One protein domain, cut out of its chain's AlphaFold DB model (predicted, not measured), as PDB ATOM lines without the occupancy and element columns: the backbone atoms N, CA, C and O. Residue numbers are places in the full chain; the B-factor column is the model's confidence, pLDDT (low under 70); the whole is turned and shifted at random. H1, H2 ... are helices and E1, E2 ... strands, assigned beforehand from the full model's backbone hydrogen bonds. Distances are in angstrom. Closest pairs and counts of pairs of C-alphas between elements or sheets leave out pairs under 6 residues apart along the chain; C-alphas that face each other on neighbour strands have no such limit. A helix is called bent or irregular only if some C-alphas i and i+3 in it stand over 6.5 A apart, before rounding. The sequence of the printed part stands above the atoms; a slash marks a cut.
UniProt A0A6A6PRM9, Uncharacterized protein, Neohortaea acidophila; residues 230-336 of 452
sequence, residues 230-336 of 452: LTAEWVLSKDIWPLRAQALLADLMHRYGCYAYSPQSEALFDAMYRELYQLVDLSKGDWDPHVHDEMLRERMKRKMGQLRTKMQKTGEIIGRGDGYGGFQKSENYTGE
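AT A GLANCE: This is residues 230 to 336 of the 452 residues of an uncharacterized protein of Neohortaea acidophila (UniProt A0A6A6PRM9). A long helix, H4, runs along the length of the model, with a small strand hairpin, E1 and E2, at one end and short H1 packed near the other. A helical hairpin, H2 and H3, crosses one side of H4, H2 packing on it. The printed part has 107 residues, in the order H1 H2 H3 H4 E1 E2, mostly helix, with one antiparallel sheet, E1 - E2. It is compact, with a radius of gyration of the C-alphas of 14.7 A, yet elongated, spanning 46 by 30 by 21 A.

HOW THE PARTS SIT: E1, residues 317 to 319, and E2, residues 327 to 329, form an antiparallel hairpin at 147 degrees; N 318 and O 328 are within hydrogen-bond range at 2.9 A. The closest C-alphas of E1 and H4, residues 289 to 314, are those of Ile 317 and Met 311, 5.4 A apart. H2, residues 243 to 255, touches H4 with residues 249 to 253 alone, closest at the C-alphas of Ala 250 and Leu 307, 6.8 A, and only just about perpendicular at 71 degrees. H2 and H3, residues 263 to 279, are a helical hairpin: they touch, closest at the C-alphas of Leu 252 and Met 272, 6.0 A, opposite ways at 38 degrees, only just steep. H3 is close to H4 but not clearly touching, with the C-alphas of Tyr 273 and Arg 297 7.2 A apart. H1, residues 232 to 236, touches H4, closest at the C-alphas of Val 235 and Leu 296, 6.1 A. Each O i to N i+4 pair is within hydrogen-bond range in H1 and H2, against 9 of 13 in H3 and 20 of 22 in H4.

IN THESE COORDINATES: H4 measures 35.3 A from C-alpha 289 at (125.551, 155.756, 131.303) to C-alpha 314 at (159.033, 144.560, 130.468). H3 measures 24.5 A and is irregular, with C-alphas 264 and 267 7.9 A apart; H2 measures 18.2 A. E2 ends at C-alpha 329 (157.327, 152.460, 122.732).

THE WHOLE: The C-alphas of Lys 284 and Asp 322 are the two farthest apart, 48.1 A. The printed part has no cut and no long link. Mean pLDDT of the printed part is 87.0; residues 321 to 325 and residue 335 are under 70.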
ATOM      1  N   LEU A 230     132.546 144.058 129.093       89.06
ATOM      2  CA  LEU A 230     132.429 144.947 130.251       89.06
ATOM      3  C   LEU A 230     130.943 145.066 130.636       89.06
ATOM      4  O   LEU A 230     130.162 145.657 129.897       89.06
ATOM      5  N   THR A 231     130.528 144.492 131.769       88.94
ATOM      6  CA  THR A 231     129.133 144.574 132.259       88.94
ATOM      7  C   THR A 231     128.974 145.640 133.344       88.94
ATOM      8  O   THR A 231     129.945 145.972 134.027       88.94
ATOM      9  N   ALA A 232     127.745 146.119 133.571       88.88
ATOM     10  CA  ALA A 232     127.431 147.024 134.682       88.88
ATOM     11  C   ALA A 232     127.869 146.432 136.040       88.88
ATOM     12  O   ALA A 232     128.608 147.068 136.794       88.88
ATOM     13  N   GLU A 233     127.537 145.155 136.298       87.38
ATOM     14  CA  GLU A 233     128.027 144.410 137.471       87.38
ATOM     15  C   GLU A 233     129.553 144.498 137.641       87.38
ATOM     16  O   GLU A 233     130.030 144.692 138.758       87.38
ATOM     17  N   TRP A 234     130.321 144.343 136.554       88.69
ATOM     18  CA  TRP A 234     131.784 144.384 136.594       88.69
ATOM     19  C   TRP A 234     132.315 145.790 136.903       88.69
ATOM     20  O   TRP A 234     133.241 145.944 137.700       88.69
ATOM     21  N   VAL A 235     131.715 146.831 136.317       89.44
ATOM     22  CA  VAL A 235     132.094 148.236 136.561       89.44
ATOM     23  C   VAL A 235     131.858 148.656 138.018       89.44
ATOM     24  O   VAL A 235     132.578 149.511 138.545       89.44
ATOM     25  N   LEU A 236     130.914 148.020 138.710       86.38
ATOM     26  CA  LEU A 236     130.662 148.245 140.134       86.38
ATOM     27  C   LEU A 236     131.494 147.310 141.041       86.38
ATOM     28  O   LEU A 236     131.965 147.737 142.096       86.38
ATOM     29  N   SER A 237     131.739 146.057 140.641       82.38
ATOM     30  CA  SER A 237     132.446 145.052 141.454       82.38
ATOM     31  C   SER A 237     133.971 145.224 141.473       82.38
ATOM     32  O   SER A 237     134.580 145.743 140.540       82.38
ATOM     33  N   LYS A 238     134.653 144.721 142.509       76.06
ATOM     34  CA  LYS A 238     136.133 144.679 142.549       76.06
ATOM     35  C   LYS A 238     136.728 143.524 141.714       76.06
ATOM     36  O   LYS A 238     137.811 143.042 142.035       76.06
ATOM     37  N   ASP A 239     136.020 143.065 140.681       76.12
ATOM     38  CA  ASP A 239     136.468 141.978 139.807       76.12
ATOM     39  C   ASP A 239     137.681 142.392 138.951       76.12
ATOM     40  O   ASP A 239     137.897 143.565 138.632       76.12
ATOM     41  N   ILE A 240     138.466 141.390 138.550       81.12
ATOM     42  CA  ILE A 240     139.640 141.532 137.678       81.12
ATOM     43  C   ILE A 240     139.203 142.061 136.300       81.12
ATOM     44  O   ILE A 240     138.098 141.772 135.841       81.12
ATOM     45  N   TRP A 241     140.062 142.829 135.625       86.88
ATOM     46  CA  TRP A 241     139.817 143.280 134.249       86.88
ATOM     47  C   TRP A 241     139.605 142.103 133.273       86.88
ATOM     48  O   TRP A 241     140.385 141.148 133.316       86.88
ATOM     49  N   PRO A 242     138.617 142.175 132.358       86.69
ATOM     50  CA  PRO A 242     138.472 141.206 131.273       86.69
ATOM     51  C   PRO A 242     139.736 141.198 130.404       86.69
ATOM     52  O   PRO A 242     140.232 142.263 130.031       86.69
ATOM     53  N   LEU A 243     140.265 140.017 130.067       83.75
ATOM     54  CA  LEU A 243     141.550 139.900 129.357       83.75
ATOM     55  C   LEU A 243     141.512 140.597 127.991       83.75
ATOM     56  O   LEU A 243     142.441 141.326 127.655       83.75
ATOM     57  N   ARG A 244     140.402 140.463 127.252       86.12
ATOM     58  CA  ARG A 244     140.196 141.154 125.969       86.12
ATOM     59  C   ARG A 244     140.226 142.680 126.115       86.12
ATOM     60  O   ARG A 244     140.797 143.362 125.271       86.12
ATOM     61  N   ALA A 245     139.652 143.209 127.196       90.44
ATOM     62  CA  ALA A 245     139.643 144.642 127.491       90.44
ATOM     63  C   ALA A 245     141.011 145.155 127.964       90.44
ATOM     64  O   ALA A 245     141.389 146.278 127.642       90.44
ATOM     65  N   GLN A 246     141.776 144.332 128.690       91.00
ATOM     66  CA  GLN A 246     143.151 144.648 129.079       91.00
ATOM     67  C   GLN A 246     144.094 144.689 127.867       91.00
ATOM     68  O   GLN A 246     144.867 145.637 127.747       91.00
ATOM     69  N   ALA A 247     144.022 143.687 126.984       89.19
ATOM     70  CA  ALA A 247     144.820 143.632 125.761       89.19
ATOM     71  C   ALA A 247     144.499 144.820 124.842       89.19
ATOM     72  O   ALA A 247     145.398 145.582 124.499       89.19
ATOM     73  N   LEU A 248     143.208 145.068 124.574       92.69
ATOM     74  CA  LEU A 248     142.768 146.226 123.793       92.69
ATOM     75  C   LEU A 248     143.265 147.550 124.398       92.69
ATOM     76  O   LEU A 248     143.776 148.391 123.667       92.69
ATOM     77  N   LEU A 249     143.176 147.742 125.720       94.25
ATOM     78  CA  LEU A 249     143.676 148.965 126.358       94.25
ATOM     79  C   LEU A 249     145.200 149.130 126.204       94.25
ATOM     80  O   LEU A 249     145.661 150.248 125.992       94.25
ATOM     81  N   ALA A 250     145.978 148.045 126.260       93.25
ATOM     82  CA  ALA A 250     147.418 148.094 126.011       93.25
ATOM     83  C   ALA A 250     147.740 148.465 124.548       93.25
ATOM     84  O   ALA A 250     148.546 149.365 124.306       93.25
ATOM     85  N   ASP A 251     147.057 147.846 123.581       92.88
ATOM     86  CA  ASP A 251     147.199 148.164 122.154       92.88
ATOM     87  C   ASP A 251     146.824 149.623 121.853       92.88
ATOM     88  O   ASP A 251     147.499 150.296 121.070       92.88
ATOM     89  N   LEU A 252     145.780 150.141 122.508       94.19
ATOM     90  CA  LEU A 252     145.353 151.537 122.418       94.19
ATOM     91  C   LEU A 252     146.405 152.499 122.990       94.19
ATOM     92  O   LEU A 252     146.766 153.466 122.317       94.19
ATOM     93  N   MET A 253     146.957 152.212 124.176       93.38
ATOM     94  CA  MET A 253     148.046 153.004 124.769       93.38
ATOM     95  C   MET A 253     149.256 153.092 123.827       93.38
ATOM     96  O   MET A 253     149.842 154.166 123.684       93.38
ATOM     97  N   HIS A 254     149.589 152.004 123.123       91.62
ATOM     98  CA  HIS A 254     150.631 152.014 122.095       91.62
ATOM     99  C   HIS A 254     150.245 152.795 120.838       91.62
ATOM    100  O   HIS A 254     151.038 153.615 120.376       91.62
ATOM    101  N   ARG A 255     149.041 152.574 120.296       91.56
ATOM    102  CA  ARG A 255     148.551 153.219 119.066       91.56
ATOM    103  C   ARG A 255     148.498 154.742 119.187       91.56
ATOM    104  O   ARG A 255     148.871 155.440 118.251       91.56
ATOM    105  N   TYR A 256     148.054 155.243 120.337       89.69
ATOM    106  CA  TYR A 256     147.925 156.675 120.615       89.69
ATOM    107  C   TYR A 256     149.141 157.277 121.339       89.69
ATOM    108  O   TYR A 256     149.132 158.466 121.651       89.69
ATOM    109  N   GLY A 257     150.172 156.478 121.650       87.69
ATOM    110  CA  GLY A 257     151.344 156.908 122.428       87.69
ATOM    111  C   GLY A 257     151.017 157.416 123.841       87.69
ATOM    112  O   GLY A 257     151.828 158.108 124.457       87.69
ATOM    113  N   CYS A 258     149.821 157.117 124.350       89.00
ATOM    114  CA  CYS A 258     149.240 157.740 125.533       89.00
ATOM    115  C   CYS A 258     149.308 156.778 126.725       89.00
ATOM    116  O   CYS A 258     148.383 156.015 126.999       89.00
ATOM    117  N   TYR A 259     150.436 156.804 127.435       90.19
ATOM    118  CA  TYR A 259     150.734 155.859 128.519       90.19
ATOM    119  C   TYR A 259     150.293 156.328 129.914       90.19
ATOM    120  O   TYR A 259     150.450 155.600 130.891       90.19
ATOM    121  N   ALA A 260     149.746 157.536 130.037       88.69
ATOM    122  CA  ALA A 260     149.176 158.060 131.273       88.69
ATOM    123  C   ALA A 260     148.032 159.027 130.952       88.69
ATOM    124  O   ALA A 260     148.078 159.743 129.950       88.69
ATOM    125  N   TYR A 261     147.020 159.066 131.818       89.06
ATOM    126  CA  TYR A 261     146.005 160.114 131.767       89.06
ATOM    127  C   TYR A 261     146.606 161.443 132.234       89.06
ATOM    128  O   TYR A 261     147.207 161.502 133.306       89.06
ATOM    129  N   SER A 262     146.402 162.502 131.453       87.06
ATOM    130  CA  SER A 262     146.696 163.886 131.823       87.06
ATOM    131  C   SER A 262     145.622 164.792 131.209       87.06
ATOM    132  O   SER A 262     145.122 164.455 130.135       87.06
ATOM    133  N   PRO A 263     145.263 165.947 131.802       87.12
ATOM    134  CA  PRO A 263     144.250 166.836 131.221       87.12
ATOM    135  C   PRO A 263     144.568 167.272 129.779       87.12
ATOM    136  O   PRO A 263     143.679 167.403 128.949       87.12
ATOM    137  N   GLN A 264     145.851 167.417 129.439       85.25
ATOM    138  CA  GLN A 264     146.312 167.777 128.093       85.25
ATOM    139  C   GLN A 264     146.167 166.632 127.069       85.25
ATOM    140  O   GLN A 264     146.234 166.883 125.869       85.25
ATOM    141  N   SER A 265     145.976 165.385 127.518       85.88
ATOM    142  CA  SER A 265     145.746 164.209 126.668       85.88
ATOM    143  C   SER A 265     144.291 163.721 126.690       85.88
ATOM    144  O   SER A 265     144.005 162.648 126.158       85.88
ATOM    145  N   GLU A 266     143.357 164.512 127.236       91.19
ATOM    146  CA  GLU A 266     141.937 164.158 127.367       91.19
ATOM    147  C   GLU A 266     141.316 163.701 126.038       91.19
ATOM    148  O   GLU A 266     140.712 162.637 125.993       91.19
ATOM    149  N   ALA A 267     141.558 164.404 124.926       92.62
ATOM    150  CA  ALA A 267     141.042 164.011 123.608       92.62
ATOM    151  C   ALA A 267     141.560 162.639 123.114       92.62
ATOM    152  O   ALA A 267     140.843 161.924 122.411       92.62
ATOM    153  N   LEU A 268     142.783 162.243 123.494       92.06
ATOM    154  CA  LEU A 268     143.338 160.916 123.192       92.06
ATOM    155  C   LEU A 268     142.762 159.853 124.132       92.06
ATOM    156  O   LEU A 268     142.441 158.750 123.694       92.06
ATOM    157  N   PHE A 269     142.586 160.187 125.413       94.31
ATOM    158  CA  PHE A 269     141.895 159.329 126.375       94.31
ATOM    159  C   PHE A 269     140.452 159.049 125.936       94.31
ATOM    160  O   PHE A 269     140.012 157.906 125.985       94.31
ATOM    161  N   ASP A 270     139.748 160.060 125.431       94.56
ATOM    162  CA  ASP A 270     138.374 159.958 124.940       94.56
ATOM    163  C   ASP A 270     138.269 159.108 123.660       94.56
ATOM    164  O   ASP A 270     137.315 158.347 123.496       94.56
ATOM    165  N   ALA A 271     139.273 159.164 122.775       95.31
ATOM    166  CA  ALA A 271     139.374 158.270 121.619       95.31
ATOM    167  C   ALA A 271     139.569 156.803 122.051       95.31
ATOM    168  O   ALA A 271     138.807 155.929 121.636       95.31
ATOM    169  N   MET A 272     140.521 156.545 122.956       95.31
ATOM    170  CA  MET A 272     140.746 155.209 123.522       95.31
ATOM    171  C   MET A 272     139.525 154.694 124.303       95.31
ATOM    172  O   MET A 272     139.202 153.510 124.222       95.31
ATOM    173  N   TYR A 273     138.815 155.572 125.017       95.75
ATOM    174  CA  TYR A 273     137.581 155.235 125.725       95.75
ATOM    175  C   TYR A 273     136.499 154.756 124.754       95.75
ATOM    176  O   TYR A 273     135.890 153.719 124.994       95.75
ATOM    177  N   ARG A 274     136.295 155.451 123.625       95.50
ATOM    178  CA  ARG A 274     135.304 155.066 122.601       95.50
ATOM    179  C   ARG A 274     135.617 153.722 121.942       95.50
ATOM    180  O   ARG A 274     134.686 152.988 121.623       95.50
ATOM    181  N   GLU A 275     136.891 153.380 121.751       94.31
ATOM    182  CA  GLU A 275     137.275 152.040 121.284       94.31
ATOM    183  C   GLU A 275     137.049 150.971 122.363       94.31
ATOM    184  O   GLU A 275     136.456 149.932 122.081       94.31
ATOM    185  N   LEU A 276     137.428 151.240 123.617       93.44
ATOM    186  CA  LEU A 276     137.193 150.325 124.739       93.44
ATOM    187  C   LEU A 276     135.692 150.090 125.007       93.44
ATOM    188  O   LEU A 276     135.288 148.975 125.344       93.44
ATOM    189  N   TYR A 277     134.858 151.116 124.813       93.81
ATOM    190  CA  TYR A 277     133.406 151.070 125.008       93.81
ATOM    191  C   TYR A 277     132.705 150.078 124.061       93.81
ATOM    192  O   TYR A 277     131.634 149.573 124.381       93.81
ATOM    193  N   GLN A 278     133.332 149.695 122.941       91.88
ATOM    194  CA  GLN A 278     132.818 148.642 122.047       91.88
ATOM    195  C   GLN A 278     132.760 147.254 122.714       91.88
ATOM    196  O   GLN A 278     132.122 146.342 122.192       91.88
ATOM    197  N   LEU A 279     133.422 147.075 123.864       90.44
ATOM    198  CA  LEU A 279     133.350 145.855 124.671       90.44
ATOM    199  C   LEU A 279     132.224 145.883 125.718       90.44
ATOM    200  O   LEU A 279     132.030 144.878 126.407       90.44
ATOM    201  N   VAL A 280     131.493 146.993 125.867       91.19
ATOM    202  CA  VAL A 280     130.398 147.119 126.838       91.19
ATOM    203  C   VAL A 280     129.206 146.252 126.436       91.19
ATOM    204  O   VAL A 280     128.708 146.313 125.313       91.19
ATOM    205  N   ASP A 281     128.730 145.439 127.377       87.31
ATOM    206  CA  ASP A 281     127.550 144.601 127.189       87.31
ATOM    207  C   ASP A 281     126.262 145.396 127.434       87.31
ATOM    208  O   ASP A 281     125.651 145.329 128.501       87.31
ATOM    209  N   LEU A 282     125.832 146.132 126.410       87.12
ATOM    210  CA  LEU A 282     124.555 146.848 126.415       87.12
ATOM    211  C   LEU A 282     123.334 145.916 126.259       87.12
ATOM    212  O   LEU A 282     122.203 146.379 126.394       87.12
ATOM    213  N   SER A 283     123.517 144.612 125.993       84.12
ATOM    214  CA  SER A 283     122.410 143.700 125.645       84.12
ATOM    215  C   SER A 283     121.422 143.450 126.789       84.12
ATOM    216  O   SER A 283     120.273 143.086 126.544       84.12
ATOM    217  N   LYS A 284     121.853 143.669 128.039       79.06
ATOM    218  CA  LYS A 284     121.025 143.505 129.241       79.06
ATOM    219  C   LYS A 284     120.178 144.727 129.596       79.06
ATOM    220  O   LYS A 284     119.230 144.583 130.364       79.06
ATOM    221  N   GLY A 285     120.533 145.917 129.104       85.31
ATOM    222  CA  GLY A 285     119.909 147.176 129.526       85.31
ATOM    223  C   GLY A 285     120.164 147.574 130.991       85.31
ATOM    224  O   GLY A 285     119.472 148.452 131.496       85.31
ATOM    225  N   ASP A 286     121.135 146.956 131.677       88.56
ATOM    226  CA  ASP A 286     121.547 147.299 133.052       88.56
ATOM    227  C   ASP A 286     122.580 148.448 133.110       88.56
ATOM    228  O   ASP A 286     122.914 148.944 134.189       88.56
ATOM    229  N   TRP A 287     123.062 148.907 131.952       93.06
ATOM    230  CA  TRP A 287     124.041 149.982 131.825       93.06
ATOM    231  C   TRP A 287     123.403 151.379 131.872       93.06
ATOM    232  O   TRP A 287     123.031 151.946 130.847       93.06
ATOM    233  N   ASP A 288     123.329 151.960 133.070       92.69
ATOM    234  CA  ASP A 288     123.151 153.408 133.264       92.69
ATOM    235  C   ASP A 288     124.420 154.179 132.823       92.69
ATOM    236  O   ASP A 288     125.454 154.035 133.488       92.69
ATOM    237  N   PRO A 289     124.378 155.018 131.765       91.00
ATOM    238  CA  PRO A 289     125.551 155.756 131.303       91.00
ATOM    239  C   PRO A 289     126.003 156.876 132.250       91.00
ATOM    240  O   PRO A 289     127.137 157.324 132.156       91.00
ATOM    241  N   HIS A 290     125.154 157.376 133.154       89.19
ATOM    242  CA  HIS A 290     125.549 158.453 134.076       89.19
ATOM    243  C   HIS A 290     126.421 157.940 135.230       89.19
ATOM    244  O   HIS A 290     127.187 158.708 135.811       89.19
ATOM    245  N   VAL A 291     126.335 156.643 135.548       92.12
ATOM    246  CA  VAL A 291     127.112 156.000 136.620       92.12
ATOM    247  C   VAL A 291     128.231 155.120 136.061       92.12
ATOM    248  O   VAL A 291     129.365 155.183 136.544       92.12
ATOM    249  N   HIS A 292     127.945 154.291 135.053       94.56
ATOM    250  CA  HIS A 292     128.903 153.286 134.590       94.56
ATOM    251  C   HIS A 292     129.994 153.861 133.685       94.56
ATOM    252  O   HIS A 292     131.131 153.400 133.780       94.56
ATOM    253  N   ASP A 293     129.715 154.890 132.881       94.06
ATOM    254  CA  ASP A 293     130.738 155.517 132.036       94.06
ATOM    255  C   ASP A 293     131.831 156.183 132.877       94.06
ATOM    256  O   ASP A 293     133.016 155.943 132.647       94.06
ATOM    257  N   GLU A 294     131.465 156.957 133.902       93.75
ATOM    258  CA  GLU A 294     132.443 157.614 134.780       93.75
ATOM    259  C   GLU A 294     133.238 156.591 135.606       93.75
ATOM    260  O   GLU A 294     134.463 156.671 135.716       93.75
ATOM    261  N   MET A 295     132.574 155.541 136.100       93.81
ATOM    262  CA  MET A 295     133.248 154.426 136.770       93.81
ATOM    263  C   MET A 295     134.169 153.625 135.830       93.81
ATOM    264  O   MET A 295     135.227 153.158 136.266       93.81
ATOM    265  N   LEU A 296     133.822 153.477 134.546       94.62
ATOM    266  CA  LEU A 296     134.678 152.859 133.528       94.62
ATOM    267  C   LEU A 296     135.877 153.760 133.199       94.62
ATOM    268  O   LEU A 296     137.003 153.261 133.155       94.62
ATOM    269  N   ARG A 297     135.672 155.075 133.050       94.56
ATOM    270  CA  ARG A 297     136.739 156.076 132.868       94.56
ATOM    271  C   ARG A 297     137.731 156.030 134.026       94.56
ATOM    272  O   ARG A 297     138.932 155.901 133.799       94.56
ATOM    273  N   GLU A 298     137.252 156.041 135.266       93.81
ATOM    274  CA  GLU A 298     138.101 155.934 136.457       93.81
ATOM    275  C   GLU A 298     138.869 154.607 136.542       93.81
ATOM    276  O   GLU A 298     140.061 154.592 136.868       93.81
ATOM    277  N   ARG A 299     138.239 153.478 136.188       92.94
ATOM    278  CA  ARG A 299     138.945 152.191 136.059       92.94
ATOM    279  C   ARG A 299     140.017 152.238 134.980       92.94
ATOM    280  O   ARG A 299     141.110 151.724 135.207       92.94
ATOM    281  N   MET A 300     139.718 152.835 133.829       94.00
ATOM    282  CA  MET A 300     140.626 152.937 132.689       94.00
ATOM    283  C   MET A 300     141.859 153.775 133.040       94.00
ATOM    284  O   MET A 300     142.969 153.287 132.847       94.00
ATOM    285  N   LYS A 301     141.702 154.954 133.665       94.50
ATOM    286  CA  LYS A 301     142.829 155.778 134.159       94.50
ATOM    287  C   LYS A 301     143.763 154.969 135.074       94.50
ATOM    288  O   LYS A 301     144.979 154.946 134.872       94.50
ATOM    289  N   ARG A 302     143.198 154.237 136.044       92.69
ATOM    290  CA  ARG A 302     143.960 153.389 136.986       92.69
ATOM    291  C   ARG A 302     144.634 152.208 136.281       92.69
ATOM    292  O   ARG A 302     145.792 151.905 136.569       92.69
ATOM    293  N   LYS A 303     143.949 151.567 135.327       93.00
ATOM    294  CA  LYS A 303     144.491 150.428 134.575       93.00
ATOM    295  C   LYS A 303     145.583 150.839 133.589       93.00
ATOM    296  O   LYS A 303     146.560 150.109 133.474       93.00
ATOM    297  N   MET A 304     145.485 152.015 132.966       93.31
ATOM    298  CA  MET A 304     146.585 152.615 132.202       93.31
ATOM    299  C   MET A 304     147.817 152.820 133.092       93.31
ATOM    300  O   MET A 304     148.918 152.460 132.693       93.31
ATOM    301  N   GLY A 305     147.642 153.313 134.325       91.44
ATOM    302  CA  GLY A 305     148.733 153.447 135.298       91.44
ATOM    303  C   GLY A 305     149.433 152.119 135.627       91.44
ATOM    304  O   GLY A 305     150.663 152.067 135.637       91.44
ATOM    305  N   GLN A 306     148.667 151.042 135.834       91.94
ATOM    306  CA  GLN A 306     149.198 149.682 136.027       91.94
ATOM    307  C   GLN A 306     149.910 149.160 134.769       91.94
ATOM    308  O   GLN A 306     151.069 148.756 134.838       91.94
ATOM    309  N   LEU A 307     149.243 149.215 133.609       93.00
ATOM    310  CA  LEU A 307     149.783 148.753 132.328       93.00
ATOM    311  C   LEU A 307     151.077 149.484 131.972       93.00
ATOM    312  O   LEU A 307     152.050 148.827 131.639       93.00
ATOM    313  N   ARG A 308     151.147 150.808 132.150       92.06
ATOM    314  CA  ARG A 308     152.369 151.609 131.982       92.06
ATOM    315  C   ARG A 308     153.509 151.095 132.858       92.06
ATOM    316  O   ARG A 308     154.604 150.861 132.360       92.06
ATOM    317  N   THR A 309     153.260 150.901 134.152       90.31
ATOM    318  CA  THR A 309     154.267 150.370 135.086       90.31
ATOM    319  C   THR A 309     154.711 148.956 134.684       90.31
ATOM    320  O   THR A 309     155.882 148.611 134.832       90.31
ATOM    321  N   LYS A 310     153.813 148.141 134.117       90.81
ATOM    322  CA  LYS A 310     154.137 146.811 133.583       90.81
ATOM    323  C   LYS A 310     154.954 146.877 132.285       90.81
ATOM    324  O   LYS A 310     155.979 146.213 132.206       90.81
ATOM    325  N   MET A 311     154.575 147.736 131.339       91.38
ATOM    326  CA  MET A 311     155.297 148.012 130.089       91.38
ATOM    327  C   MET A 311     156.711 148.567 130.336       91.38
ATOM    328  O   MET A 311     157.636 148.275 129.586       91.38
ATOM    329  N   GLN A 312     156.901 149.357 131.399       89.44
ATOM    330  CA  GLN A 312     158.228 149.796 131.849       89.44
ATOM    331  C   GLN A 312     159.051 148.609 132.369       89.44
ATOM    332  O   GLN A 312     160.194 148.428 131.962       89.44
ATOM    333  N   LYS A 313     158.460 147.769 133.235       88.12
ATOM    334  CA  LYS A 313     159.105 146.563 133.788       88.12
ATOM    335  C   LYS A 313     159.473 145.534 132.705       88.12
ATOM    336  O   LYS A 313     160.465 144.834 132.875       88.12
ATOM    337  N   THR A 314     158.708 145.432 131.614       86.88
ATOM    338  CA  THR A 314     159.033 144.560 130.468       86.88
ATOM    339  C   THR A 314     160.018 145.186 129.478       86.88
ATOM    340  O   THR A 314     160.566 144.459 128.655       86.88
ATOM    341  N   GLY A 315     160.261 146.501 129.528       84.81
ATOM    342  CA  GLY A 315     161.041 147.224 128.512       84.81
ATOM    343  C   GLY A 315     160.276 147.488 127.206       84.81
ATOM    344  O   GLY A 315     160.881 147.860 126.202       84.81
ATOM    345  N   GLU A 316     158.954 147.308 127.214       88.38
ATOM    346  CA  GLU A 316     158.043 147.602 126.104       88.38
ATOM    347  C   GLU A 316     157.843 149.114 125.907       88.38
ATOM    348  O   GLU A 316     157.669 149.579 124.775       88.38
ATOM    349  N   ILE A 317     157.951 149.902 126.987       89.81
ATOM    350  CA  ILE A 317     158.087 151.365 126.921       89.81
ATOM    351  C   ILE A 317     159.291 151.866 127.717       89.81
ATOM    352  O   ILE A 317     159.618 151.352 128.785       89.81
ATOM    353  N   ILE A 318     159.896 152.935 127.211       86.94
ATOM    354  CA  ILE A 318     160.982 153.683 127.845       86.94
ATOM    355  C   ILE A 318     160.513 155.094 128.214       86.94
ATOM    356  O   ILE A 318     159.653 155.674 127.547       86.94
ATOM    357  N   GLY A 319     161.068 155.652 129.292       82.50
ATOM    358  CA  GLY A 319     160.892 157.066 129.623       82.50
ATOM    359  C   GLY A 319     161.672 157.945 128.648       82.50
ATOM    360  O   GLY A 319     162.804 157.621 128.291       82.50
ATOM    361  N   ARG A 320     161.080 159.058 128.214       74.38
ATOM    362  CA  ARG A 320     161.782 160.048 127.396       74.38
ATOM    363  C   ARG A 320     162.706 160.888 128.273       74.38
ATOM    364  O   ARG A 320     162.257 161.558 129.198       74.38
ATOM    365  N   GLY A 321     164.000 160.863 127.959       62.50
ATOM    366  CA  GLY A 321     165.030 161.680 128.614       62.50
ATOM    367  C   GLY A 321     165.087 163.135 128.131       62.50
ATOM    368  O   GLY A 321     166.078 163.810 128.377       62.50
ATOM    369  N   ASP A 322     164.058 163.613 127.424       58.66
ATOM    370  CA  ASP A 322     163.983 164.943 126.797       58.66
ATOM    371  C   ASP A 322     163.541 166.064 127.759       58.66
ATOM    372  O   ASP A 322     163.304 167.195 127.340       58.66
ATOM    373  N   GLY A 323     163.409 165.755 129.053       47.06
ATOM    374  CA  GLY A 323     162.951 166.686 130.087       47.06
ATOM    375  C   GLY A 323     161.447 166.986 130.063       47.06
ATOM    376  O   GLY A 323     160.951 167.598 131.004       47.06
ATOM    377  N   TYR A 324     160.705 166.521 129.048       53.81
ATOM    378  CA  TYR A 324     159.276 166.808 128.871       53.81
ATOM    379  C   TYR A 324     158.334 165.727 129.428       53.81
ATOM    380  O   TYR A 324     157.115 165.846 129.309       53.81
ATOM    381  N   GLY A 325     158.872 164.691 130.083       60.47
ATOM    382  CA  GLY A 325     158.088 163.783 130.932       60.47
ATOM    383  C   GLY A 325     157.174 162.807 130.182       60.47
ATOM    384  O   GLY A 325     156.067 162.527 130.639       60.47
ATOM    385  N   GLY A 326     157.616 162.290 129.032       74.94
ATOM    386  CA  GLY A 326     156.858 161.322 128.228       74.94
ATOM    387  C   GLY A 326     157.290 159.859 128.398       74.94
ATOM    388  O   GLY A 326     158.360 159.556 128.926       74.94
ATOM    389  N   PHE A 327     156.487 158.943 127.850       84.38
ATOM    390  CA  PHE A 327     156.876 157.551 127.599       84.38
ATOM    391  C   PHE A 327     156.754 157.233 126.107       84.38
ATOM    392  O   PHE A 327     155.892 157.772 125.417       84.38
ATOM    393  N   GLN A 328     157.624 156.359 125.610       84.50
ATOM    394  CA  GLN A 328     157.733 155.980 124.203       84.50
ATOM    395  C   GLN A 328     157.797 154.458 124.082       84.50
ATOM    396  O   GLN A 328     158.438 153.809 124.905       84.50
ATOM    397  N   LYS A 329     157.166 153.886 123.044       85.25
ATOM    398  CA  LYS A 329     157.327 152.460 122.732       85.25
ATOM    399  C   LYS A 329     158.790 152.172 122.398       85.25
ATOM    400  O   LYS A 329     159.394 152.896 121.611       85.25
ATOM    401  N   SER A 330     159.341 151.121 122.990       83.19
ATOM    402  CA  SER A 330     160.685 150.647 122.674       83.19
ATOM    403  C   SER A 330     160.701 150.023 121.277       83.19
ATOM    404  O   SER A 330     159.982 149.061 121.005       83.19
ATOM    405  N   GLU A 331     161.513 150.583 120.381       78.50
ATOM    406  CA  GLU A 331     161.610 150.172 118.970       78.50
ATOM    407  C   GLU A 331     162.184 148.757 118.800       78.50
ATOM    408  O   GLU A 331     161.896 148.084 117.816       78.50
ATOM    409  N   ASN A 332     162.944 148.281 119.792       74.88
ATOM    410  CA  ASN A 332     163.610 146.977 119.790       74.88
ATOM    411  C   ASN A 332     162.860 145.910 120.614       74.88
ATOM    412  O   ASN A 332     163.432 144.872 120.945       74.88
ATOM    413  N   TYR A 333     161.604 146.161 121.005       77.31
ATOM    414  CA  TYR A 333     160.862 145.243 121.869       77.31
ATOM    415  C   TYR A 333     160.243 144.063 121.106       77.31
ATOM    416  O   TYR A 333     159.364 144.242 120.264       77.31
ATOM    417  N   THR A 334     160.665 142.848 121.464       71.19
ATOM    418  CA  THR A 334     160.221 141.571 120.871       71.19
ATOM    419  C   THR A 334     159.628 140.593 121.902       71.19
ATOM    420  O   THR A 334     159.541 139.395 121.640       71.19
ATOM    421  N   GLY A 335     159.256 141.083 123.093       67.81
ATOM    422  CA  GLY A 335     158.795 140.266 124.223       67.81
ATOM    423  C   GLY A 335     157.272 140.086 124.340       67.81
ATOM    424  O   GLY A 335     156.498 140.496 123.477       67.81
ATOM    425  N   GLU A 336     156.843 139.467 125.445       72.69
ATOM    426  CA  GLU A 336     155.429 139.267 125.801       72.69
ATOM    427  C   GLU A 336     154.770 140.580 126.265       72.69
ATOM    428  O   GLU A 336     155.025 141.059 127.374       72.69
TER     429      GLU A 336